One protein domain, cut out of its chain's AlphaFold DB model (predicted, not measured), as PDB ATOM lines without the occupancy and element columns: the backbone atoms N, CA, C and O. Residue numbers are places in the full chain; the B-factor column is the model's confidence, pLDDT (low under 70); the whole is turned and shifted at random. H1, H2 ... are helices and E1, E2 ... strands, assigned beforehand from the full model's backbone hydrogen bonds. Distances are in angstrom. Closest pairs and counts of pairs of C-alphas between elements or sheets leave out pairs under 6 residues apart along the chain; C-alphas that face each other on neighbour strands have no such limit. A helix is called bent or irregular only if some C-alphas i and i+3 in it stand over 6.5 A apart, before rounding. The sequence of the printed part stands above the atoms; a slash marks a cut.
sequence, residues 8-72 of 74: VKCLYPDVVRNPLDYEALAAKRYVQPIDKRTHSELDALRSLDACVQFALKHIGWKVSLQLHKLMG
ATOM      1  N   VAL A   8     200.484 167.120 185.943       97.38
ATOM      2  CA  VAL A   8     200.426 168.019 187.096       97.38
ATOM      3  C   VAL A   8     200.955 169.377 186.674       97.38
ATOM      4  O   VAL A   8     202.039 169.477 186.100       97.38
ATOM      5  N   LYS A   9     200.205 170.428 187.005       97.56
ATOM      6  CA  LYS A   9     200.616 171.815 186.801       97.56
ATOM      7  C   LYS A   9     200.450 172.611 188.089       97.56
ATOM      8  O   LYS A   9     199.335 172.929 188.492       97.56
ATOM      9  N   CYS A  10     201.569 172.936 188.720       97.62
ATOM     10  CA  CYS A  10     201.613 173.679 189.970       97.62
ATOM     11  C   CYS A  10     201.702 175.182 189.693       97.62
ATOM     12  O   CYS A  10     202.588 175.629 188.967       97.62
ATOM     13  N   LEU A  11     200.812 175.968 190.301       96.25
ATOM     14  CA  LEU A  11     200.943 177.425 190.339       96.25
ATOM     15  C   LEU A  11     202.062 177.783 191.331       96.25
ATOM     16  O   LEU A  11     201.891 177.623 192.537       96.25
ATOM     17  N   TYR A  12     203.215 178.214 190.827       95.81
ATOM     18  CA  TYR A  12     204.456 178.393 191.591       95.81
ATOM     19  C   TYR A  12     205.038 179.793 191.319       95.81
ATOM     20  O   TYR A  12     204.893 180.285 190.198       95.81
ATOM     21  N   PRO A  13     205.678 180.464 192.297       93.12
ATOM     22  CA  PRO A  13     205.940 180.021 193.675       93.12
ATOM     23  C   PRO A  13     204.810 180.299 194.679       93.12
ATOM     24  O   PRO A  13     204.835 179.787 195.794       93.12
ATOM     25  N   ASP A  14     203.809 181.089 194.294       89.81
ATOM     26  CA  ASP A  14     202.916 181.735 195.264       89.81
ATOM     27  C   ASP A  14     201.818 180.853 195.867       89.81
ATOM     28  O   ASP A  14     201.269 181.199 196.911       89.81
ATOM     29  N   VAL A  15     201.426 179.767 195.194       94.12
ATOM     30  CA  VAL A  15     200.280 178.935 195.612       94.12
ATOM     31  C   VAL A  15     200.755 177.572 196.087       94.12
ATOM     32  O   VAL A  15     200.412 177.132 197.182       94.12
ATOM     33  N   VAL A  16     201.562 176.898 195.271       95.94
ATOM     34  CA  VAL A  16     202.153 175.608 195.611       95.94
ATOM     35  C   VAL A  16     203.547 175.843 196.170       95.94
ATOM     36  O   VAL A  16     204.473 176.155 195.426       95.94
ATOM     37  N   ARG A  17     203.700 175.649 197.484       93.50
ATOM     38  CA  ARG A  17     204.978 175.840 198.186       93.50
ATOM     39  C   ARG A  17     206.067 174.873 197.713       93.50
ATOM     40  O   ARG A  17     207.217 175.280 197.593       93.50
ATOM     41  N   ASN A  18     205.713 173.610 197.463       96.12
ATOM     42  CA  ASN A  18     206.639 172.591 196.973       96.12
ATOM     43  C   ASN A  18     205.997 171.747 195.857       96.12
ATOM     44  O   ASN A  18     205.200 170.854 196.147       96.12
ATOM     45  N   PRO A  19     206.329 171.988 194.575       97.81
ATOM     46  CA  PRO A  19     205.789 171.195 193.469       97.81
ATOM     47  C   PRO A  19     206.136 169.700 193.550       97.81
ATOM     48  O   PRO A  19     205.364 168.869 193.073       97.81
ATOM     49  N   LEU A  20     207.255 169.337 194.192       97.62
ATOM     50  CA  LEU A  20     207.711 167.944 194.291       97.62
ATOM     51  C   LEU A  20     206.752 167.045 195.079       97.62
ATOM     52  O   LEU A  20     206.710 165.844 194.829       97.62
ATOM     53  N   ASP A  21     205.919 167.620 195.952       96.50
ATOM     54  CA  ASP A  21     204.889 166.877 196.693       96.50
ATOM     55  C   ASP A  21     203.880 166.186 195.750       96.50
ATOM     56  O   ASP A  21     203.210 165.226 196.129       96.50
ATOM     57  N   TYR A  22     203.792 166.647 194.498       96.00
ATOM     58  CA  TYR A  22     202.881 166.140 193.474       96.00
ATOM     59  C   TYR A  22     203.586 165.320 192.385       96.00
ATOM     60  O   TYR A  22     202.944 164.879 191.429       96.00
ATOM     61  N   GLU A  23     204.896 165.092 192.506       95.38
ATOM     62  CA  GLU A  23     205.716 164.467 191.465       95.38
ATOM     63  C   GLU A  23     205.241 163.052 191.089       95.38
ATOM     64  O   GLU A  23     205.244 162.666 189.915       95.38
ATOM     65  N   ALA A  24     204.780 162.289 192.080       95.62
ATOM     66  CA  ALA A  24     204.323 160.915 191.892       95.62
ATOM     67  C   ALA A  24     203.003 160.803 191.106       95.62
ATOM     68  O   ALA A  24     202.688 159.723 190.610       95.62
ATOM     69  N   LEU A  25     202.231 161.889 190.971       96.12
ATOM     70  CA  LEU A  25     200.898 161.833 190.366       96.12
ATOM     71  C   LEU A  25     200.933 161.715 188.840       96.12
ATOM     72  O   LEU A  25     200.015 161.135 188.268       96.12
ATOM     73  N   ALA A  26     201.949 162.265 188.170       97.25
ATOM     74  CA  ALA A  26     202.021 162.258 186.711       97.25
ATOM     75  C   ALA A  26     203.460 162.298 186.197       97.25
ATOM     76  O   ALA A  26     204.339 162.879 186.827       97.25
ATOM     77  N   ALA A  27     203.691 161.751 185.002       96.38
ATOM     78  CA  ALA A  27     204.968 161.885 184.299       96.38
ATOM     79  C   ALA A  27     205.144 163.269 183.641       96.38
ATOM     80  O   ALA A  27     206.264 163.750 183.493       96.38
ATOM     81  N   LYS A  28     204.042 163.922 183.242       98.31
ATOM     82  CA  LYS A  28     204.054 165.292 182.706       98.31
ATOM     83  C   LYS A  28     203.901 166.278 183.858       98.31
ATOM     84  O   LYS A  28     202.857 166.305 184.505       98.31
ATOM     85  N   ARG A  29     204.944 167.062 184.119       98.38
ATOM     86  CA  ARG A  29     205.040 167.906 185.314       98.38
ATOM     87  C   ARG A  29     205.417 169.320 184.927       98.38
ATOM     88  O   ARG A  29     206.384 169.533 184.191       98.38
ATOM     89  N   TYR A  30     204.657 170.277 185.437       98.56
ATOM     90  CA  TYR A  30     204.825 171.674 185.101       98.56
ATOM     91  C   TYR A  30     204.766 172.569 186.327       98.56
ATOM     92  O   TYR A  30     203.933 172.386 187.215       98.56
ATOM     93  N   VAL A  31     205.598 173.601 186.312       98.44
ATOM     94  CA  VAL A  31     205.407 174.802 187.122       98.44
ATOM     95  C   VAL A  31     204.898 175.917 186.218       98.44
ATOM     96  O   VAL A  31     205.337 176.055 185.074       98.44
ATOM     97  N   GLN A  32     203.925 176.680 186.699       97.50
ATOM     98  CA  GLN A  32     203.326 177.794 185.973       97.50
ATOM     99  C   GLN A  32     203.408 179.048 186.850       97.50
ATOM    100  O   GLN A  32     202.885 179.013 187.970       97.50
ATOM    101  N   PRO A  33     203.998 180.152 186.352       94.69
ATOM    102  CA  PRO A  33     203.972 181.415 187.067       94.69
ATOM    103  C   PRO A  33     202.530 181.902 187.185       94.69
ATOM    104  O   PRO A  33     201.711 181.720 186.277       94.69
ATOM    105  N   ILE A  34     202.206 182.509 188.321       86.38
ATOM    106  CA  ILE A  34     200.885 183.082 188.518       86.38
ATOM    107  C   ILE A  34     200.838 184.479 187.907       86.38
ATOM    108  O   ILE A  34     201.677 185.334 188.178       86.38
ATOM    109  N   ASP A  35     199.827 184.708 187.087       79.06
ATOM    110  CA  ASP A  35     199.498 186.038 186.606       79.06
ATOM    111  C   ASP A  35     198.372 186.594 187.484       79.06
ATOM    112  O   ASP A  35     197.219 186.153 187.401       79.06
ATOM    113  N   LYS A  36     198.737 187.504 188.392       78.56
ATOM    114  CA  LYS A  36     197.802 188.224 189.258       78.56
ATOM    115  C   LYS A  36     197.680 189.654 188.756       78.56
ATOM    116  O   LYS A  36     198.684 190.328 188.575       78.56
ATOM    117  N   ARG A  37     196.447 190.165 188.681       75.06
ATOM    118  CA  ARG A  37     196.163 191.562 188.291       75.06
ATOM    119  C   ARG A  37     196.869 192.615 189.154       75.06
ATOM    120  O   ARG A  37     196.985 193.755 188.733       75.06
ATOM    121  N   THR A  38     197.279 192.252 190.367       76.88
ATOM    122  CA  THR A  38     197.961 193.140 191.317       76.88
ATOM    123  C   THR A  38     199.484 193.065 191.236       76.88
ATOM    124  O   THR A  38     200.147 193.816 191.942       76.88
ATOM    125  N   HIS A  39     200.050 192.140 190.456       79.62
ATOM    126  CA  HIS A  39     201.497 192.027 190.315       79.62
ATOM    127  C   HIS A  39     202.035 193.159 189.450       79.62
ATOM    128  O   HIS A  39     201.492 193.458 188.386       79.62
ATOM    129  N   SER A  40     203.137 193.757 189.898       88.44
ATOM    130  CA  SER A  40     203.959 194.567 189.007       88.44
ATOM    131  C   SER A  40     204.629 193.670 187.960       88.44
ATOM    132  O   SER A  40     204.765 192.459 188.150       88.44
ATOM    133  N   GLU A  41     205.116 194.263 186.869       87.31
ATOM    134  CA  GLU A  41     205.924 193.537 185.877       87.31
ATOM    135  C   GLU A  41     207.138 192.850 186.524       87.31
ATOM    136  O   GLU A  41     207.479 191.719 186.178       87.31
ATOM    137  N   LEU A  42     207.748 193.494 187.524       90.06
ATOM    138  CA  LEU A  42     208.869 192.928 188.269       90.06
ATOM    139  C   LEU A  42     208.466 191.669 189.052       90.06
ATOM    140  O   LEU A  42     209.234 190.707 189.098       90.06
ATOM    141  N   ASP A  43     207.271 191.641 189.642       90.25
ATOM    142  CA  ASP A  43     206.773 190.467 190.372       90.25
ATOM    143  C   ASP A  43     206.449 189.309 189.421       90.25
ATOM    144  O   ASP A  43     206.736 188.144 189.723       90.25
ATOM    145  N   ALA A  44     205.914 189.624 188.238       88.81
ATOM    146  CA  ALA A  44     205.689 188.642 187.183       88.81
ATOM    147  C   ALA A  44     207.014 188.031 186.692       88.81
ATOM    148  O   ALA A  44     207.130 186.805 186.603       88.81
ATOM    149  N   LEU A  45     208.038 188.860 186.453       90.94
ATOM    150  CA  LEU A  45     209.374 188.404 186.057       90.94
ATOM    151  C   LEU A  45     210.034 187.540 187.136       90.94
ATOM    152  O   LEU A  45     210.580 186.487 186.815       90.94
ATOM    153  N   ARG A  46     209.934 187.926 188.413       93.31
ATOM    154  CA  ARG A  46     210.435 187.122 189.544       93.31
ATOM    155  C   ARG A  46     209.745 185.763 189.634       93.31
ATOM    156  O   ARG A  46     210.405 184.754 189.870       93.31
ATOM    157  N   SER A  47     208.431 185.722 189.421       93.56
ATOM    158  CA  SER A  47     207.661 184.472 189.428       93.56
ATOM    159  C   SER A  47     208.057 183.556 188.268       93.56
ATOM    160  O   SER A  47     208.187 182.341 188.446       93.56
ATOM    161  N   LEU A  48     208.274 184.132 187.081       95.00
ATOM    162  CA  LEU A  48     208.755 183.400 185.912       95.00
ATOM    163  C   LEU A  48     210.173 182.865 186.131       95.00
ATOM    164  O   LEU A  48     210.403 181.683 185.883       95.00
ATOM    165  N   ASP A  49     211.097 183.690 186.627       96.50
ATOM    166  CA  ASP A  49     212.465 183.262 186.935       96.50
ATOM    167  C   ASP A  49     212.459 182.112 187.948       96.50
ATOM    168  O   ASP A  49     213.047 181.067 187.686       96.50
ATOM    169  N   ALA A  50     211.679 182.214 189.030       96.75
ATOM    170  CA  ALA A  50     211.536 181.127 189.997       96.75
ATOM    171  C   ALA A  50     211.075 179.812 189.337       96.75
ATOM    172  O   ALA A  50     211.618 178.744 189.637       96.75
ATOM    173  N   CYS A  51     210.108 179.872 188.414       97.75
ATOM    174  CA  CYS A  51     209.670 178.705 187.643       97.75
ATOM    175  C   CYS A  51     210.786 178.137 186.752       97.75
ATOM    176  O   CYS A  51     210.962 176.918 186.695       97.75
ATOM    177  N   VAL A  52     211.540 178.998 186.062       98.06
ATOM    178  CA  VAL A  52     212.660 178.594 185.197       98.06
ATOM    179  C   VAL A  52     213.755 177.920 186.019       98.06
ATOM    180  O   VAL A  52     214.158 176.807 185.685       98.06
ATOM    181  N   GLN A  53     214.181 178.532 187.127       98.44
ATOM    182  CA  GLN A  53     215.197 177.961 188.013       98.44
ATOM    183  C   GLN A  53     214.758 176.606 188.577       98.44
ATOM    184  O   GLN A  53     215.552 175.665 188.634       98.44
ATOM    185  N   PHE A  54     213.480 176.470 188.944       98.25
ATOM    186  CA  PHE A  54     212.933 175.196 189.401       98.25
ATOM    187  C   PHE A  54     213.025 174.118 188.311       98.25
ATOM    188  O   PHE A  54     213.546 173.032 188.564       98.25
ATOM    189  N   ALA A  55     212.575 174.415 187.090       98.12
ATOM    190  CA  ALA A  55     212.621 173.462 185.980       98.12
ATOM    191  C   ALA A  55     214.059 173.066 185.596       98.12
ATOM    192  O   ALA A  55     214.313 171.903 185.293       98.12
ATOM    193  N   LEU A  56     215.013 174.003 185.660       98.25
ATOM    194  CA  LEU A  56     216.433 173.716 185.425       98.25
ATOM    195  C   LEU A  56     217.030 172.793 186.495       98.25
ATOM    196  O   LEU A  56     217.857 171.937 186.182       98.25
ATOM    197  N   LYS A  57     216.611 172.946 187.756       98.44
ATOM    198  CA  LYS A  57     217.100 172.140 188.882       98.44
ATOM    199  C   LYS A  57     216.470 170.744 188.950       98.44
ATOM    200  O   LYS A  57     217.101 169.818 189.459       98.44
ATOM    201  N   HIS A  58     215.242 170.584 188.467       98.19
ATOM    202  CA  HIS A  58     214.453 169.363 188.627       98.19
ATOM    203  C   HIS A  58     214.134 168.727 187.269       98.19
ATOM    204  O   HIS A  58     213.121 169.027 186.639       98.19
ATOM    205  N   ILE A  59     215.003 167.811 186.824       96.06
ATOM    206  CA  ILE A  59     214.855 167.107 185.542       96.06
ATOM    207  C   ILE A  59     213.474 166.447 185.439       96.06
ATOM    208  O   ILE A  59     213.029 165.741 186.340       96.06
ATOM    209  N   GLY A  60     212.797 166.678 184.314       96.31
ATOM    210  CA  GLY A  60     211.436 166.197 184.062       96.31
ATOM    211  C   GLY A  60     210.346 167.235 184.334       96.31
ATOM    212  O   GLY A  60     209.241 167.092 183.805       96.31
ATOM    213  N   TRP A  61     210.657 168.311 185.061       98.44
ATOM    214  CA  TRP A  61     209.774 169.465 185.217       98.44
ATOM    215  C   TRP A  61     209.976 170.481 184.095       98.44
ATOM    216  O   TRP A  61     211.086 170.696 183.611       98.44
ATOM    217  N   LYS A  62     208.883 171.111 183.658       98.50
ATOM    218  CA  LYS A  62     208.882 172.109 182.579       98.50
ATOM    219  C   LYS A  62     208.133 173.367 183.004       98.50
ATOM    220  O   LYS A  62     207.243 173.315 183.849       98.50
ATOM    221  N   VAL A  63     208.444 174.499 182.382       98.06
ATOM    222  CA  VAL A  63     207.650 175.720 182.563       98.06
ATOM    223  C   VAL A  63     206.428 175.660 181.649       98.06
ATOM    224  O   VAL A  63     206.555 175.426 180.449       98.06
ATOM    225  N   SER A  64     205.239 175.870 182.211       97.38
ATOM    226  CA  SER A  64     204.010 176.083 181.446       97.38
ATOM    227  C   SER A  64     203.735 177.580 181.376       97.38
ATOM    228  O   SER A  64     203.575 178.228 182.405       97.38
ATOM    229  N   LEU A  65     203.701 178.140 180.167       93.69
ATOM    230  CA  LEU A  65     203.340 179.539 179.950       93.69
ATOM    231  C   LEU A  65     201.850 179.656 179.637       93.69
ATOM    232  O   LEU A  65     201.286 178.844 178.901       93.69
ATOM    233  N   GLN A  66     201.219 180.714 180.139       90.38
ATOM    234  CA  GLN A  66     199.854 181.076 179.760       90.38
ATOM    235  C   GLN A  66     199.861 181.785 178.397       90.38
ATOM    236  O   GLN A  66     199.581 182.976 178.307       90.38
ATOM    237  N   LEU A  67     200.212 181.049 177.335       90.56
ATOM    238  CA  LEU A  67     200.427 181.601 175.990       90.56
ATOM    239  C   LEU A  67     199.230 182.403 175.470       90.56
ATOM    240  O   LEU A  67     199.435 183.421 174.826       90.56
ATOM    241  N   HIS A  68     198.000 181.997 175.794       90.31
ATOM    242  CA  HIS A  68     196.788 182.716 175.388       90.31
ATOM    243  C   HIS A  68     196.812 184.195 175.818       90.31
ATOM    244  O   HIS A  68     196.468 185.074 175.034       90.31
ATOM    245  N   LYS A  69     197.358 184.495 177.003       87.00
ATOM    246  CA  LYS A  69     197.512 185.869 177.501       87.00
ATOM    247  C   LYS A  69     198.560 186.665 176.737       87.00
ATOM    248  O   LYS A  69     198.354 187.841 176.471       87.00
ATOM    249  N   LEU A  70     199.666 186.018 176.368       85.75
ATOM    250  CA  LEU A  70     200.728 186.642 175.573       85.75
ATOM    251  C   LEU A  70     200.271 186.913 174.137       85.75
ATOM    252  O   LEU A  70     200.653 187.912 173.541       85.75
ATOM    253  N   MET A  71     199.443 186.022 173.597       90.75
ATOM    254  CA  MET A  71     198.923 186.105 172.235       90.75
ATOM    255  C   MET A  71     197.656 186.964 172.123       90.75
ATOM    256  O   MET A  71     197.197 187.209 171.012       90.75
ATOM    257  N   GLY A  72     197.074 187.406 173.244       89.06
ATOM    258  CA  GLY A  72     195.834 188.186 173.256       89.06
ATOM    259  C   GLY A  72     194.600 187.398 172.808       89.06
ATOM    260  O   GLY A  72     193.663 187.991 172.275       89.06
TER     261      GLY A  72
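AT A GLANCE: This is residues 8 to 72 of the 74 residues of an uncharacterized protein of Actinobacteria bacterium ADurb.Bin444 (UniProt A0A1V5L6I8). A small slab of three parallel strands, E1, E2 and E3, has two helices over one of its faces and no named helix on the other. The short H1 lies over the part formed by E1 and E2, and the long H2 runs along E3, with its first residues reaching beyond the sheet; the small helix H3 lies away from the sheet at the other end of the printed part. The printed part has 65 residues, with three named helices and three named strands in the order E1, H1, E2, H2, E3, H3, and its class is mixed, helices and strands. The sheet's order is E1, E2, E3. The whole is compact, with a radius of gyration of the C-alphas of 11.7 A, and spans 33 by 22 by 18 A.

HOW THE PARTS SIT: Strand E1, residues 8 to 11, is an edge strand and the parallel neighbour of E2, residues 28 to 32, at 10 degrees; N 10 and O 30 are 2.9 A apart and N 30 and O 8 are 2.8 A apart, within hydrogen-bond range. The inner strand E2 is also parallel to the edge strand E3, residues 61 to 63, at 40 degrees, with N 62 and O 29 3.0 A apart, within hydrogen-bond range. Helix H1, residues 19 to 25, is on the sheet at a height of 7.8 A. It is only just over E2, on which 3 of its 7 C-alphas fall, and runs along the strands, at 21 degrees to E2 on the local plane. The closest C-alphas of E1 and H1 are those of Cys 10 and Pro 19, 6.0 A apart. Helix H2, residues 41 to 57, is on the same face as H1, at a height of 6.3 A. It is over E3 and runs along the strands, at 21 degrees to E3 on the local plane; the closest C-alphas of the two are those of Ala 55 and Trp 61, 5.0 A apart. H1 and H2 are apart. E1, H1, E2 and E2, H2, E3 are strand-helix-strand units, two parallel neighbour strands with a helix between them, each with a right-handed crossover. The two helices and the sheet make two layers, helices on one face of a sheet. Helix H3, residues 67 to 71, is not on the sheet and is apart from H1 and H2. In H2 and H3 every O i to N i+4 pair is within hydrogen-bond range; in H1 0 of 3 are, beside 3 of 4 O i to N i+3 pairs.

IN THESE COORDINATES: E1 begins at C-alpha 8, (200.426, 168.019, 187.096), and is 10.0 A long. H1, 11.0 A, is irregular: C-alphas 21 and 24 are 7.7 A apart. E2 is 12.9 A long. H2, 24.3 A, begins at C-alpha 41, (205.924, 193.537, 185.877). E3 is 7.1 A long. H3, 6.1 A, ends at C-alpha 71, (198.923, 186.105, 172.235).

THE WHOLE: The two C-alphas farthest apart are those of Ala 24 and Gly 72, 34.1 A. The printed part has no cut and no long link. The mean pLDDT of the printed part is 93.5, and no printed residue is under 70.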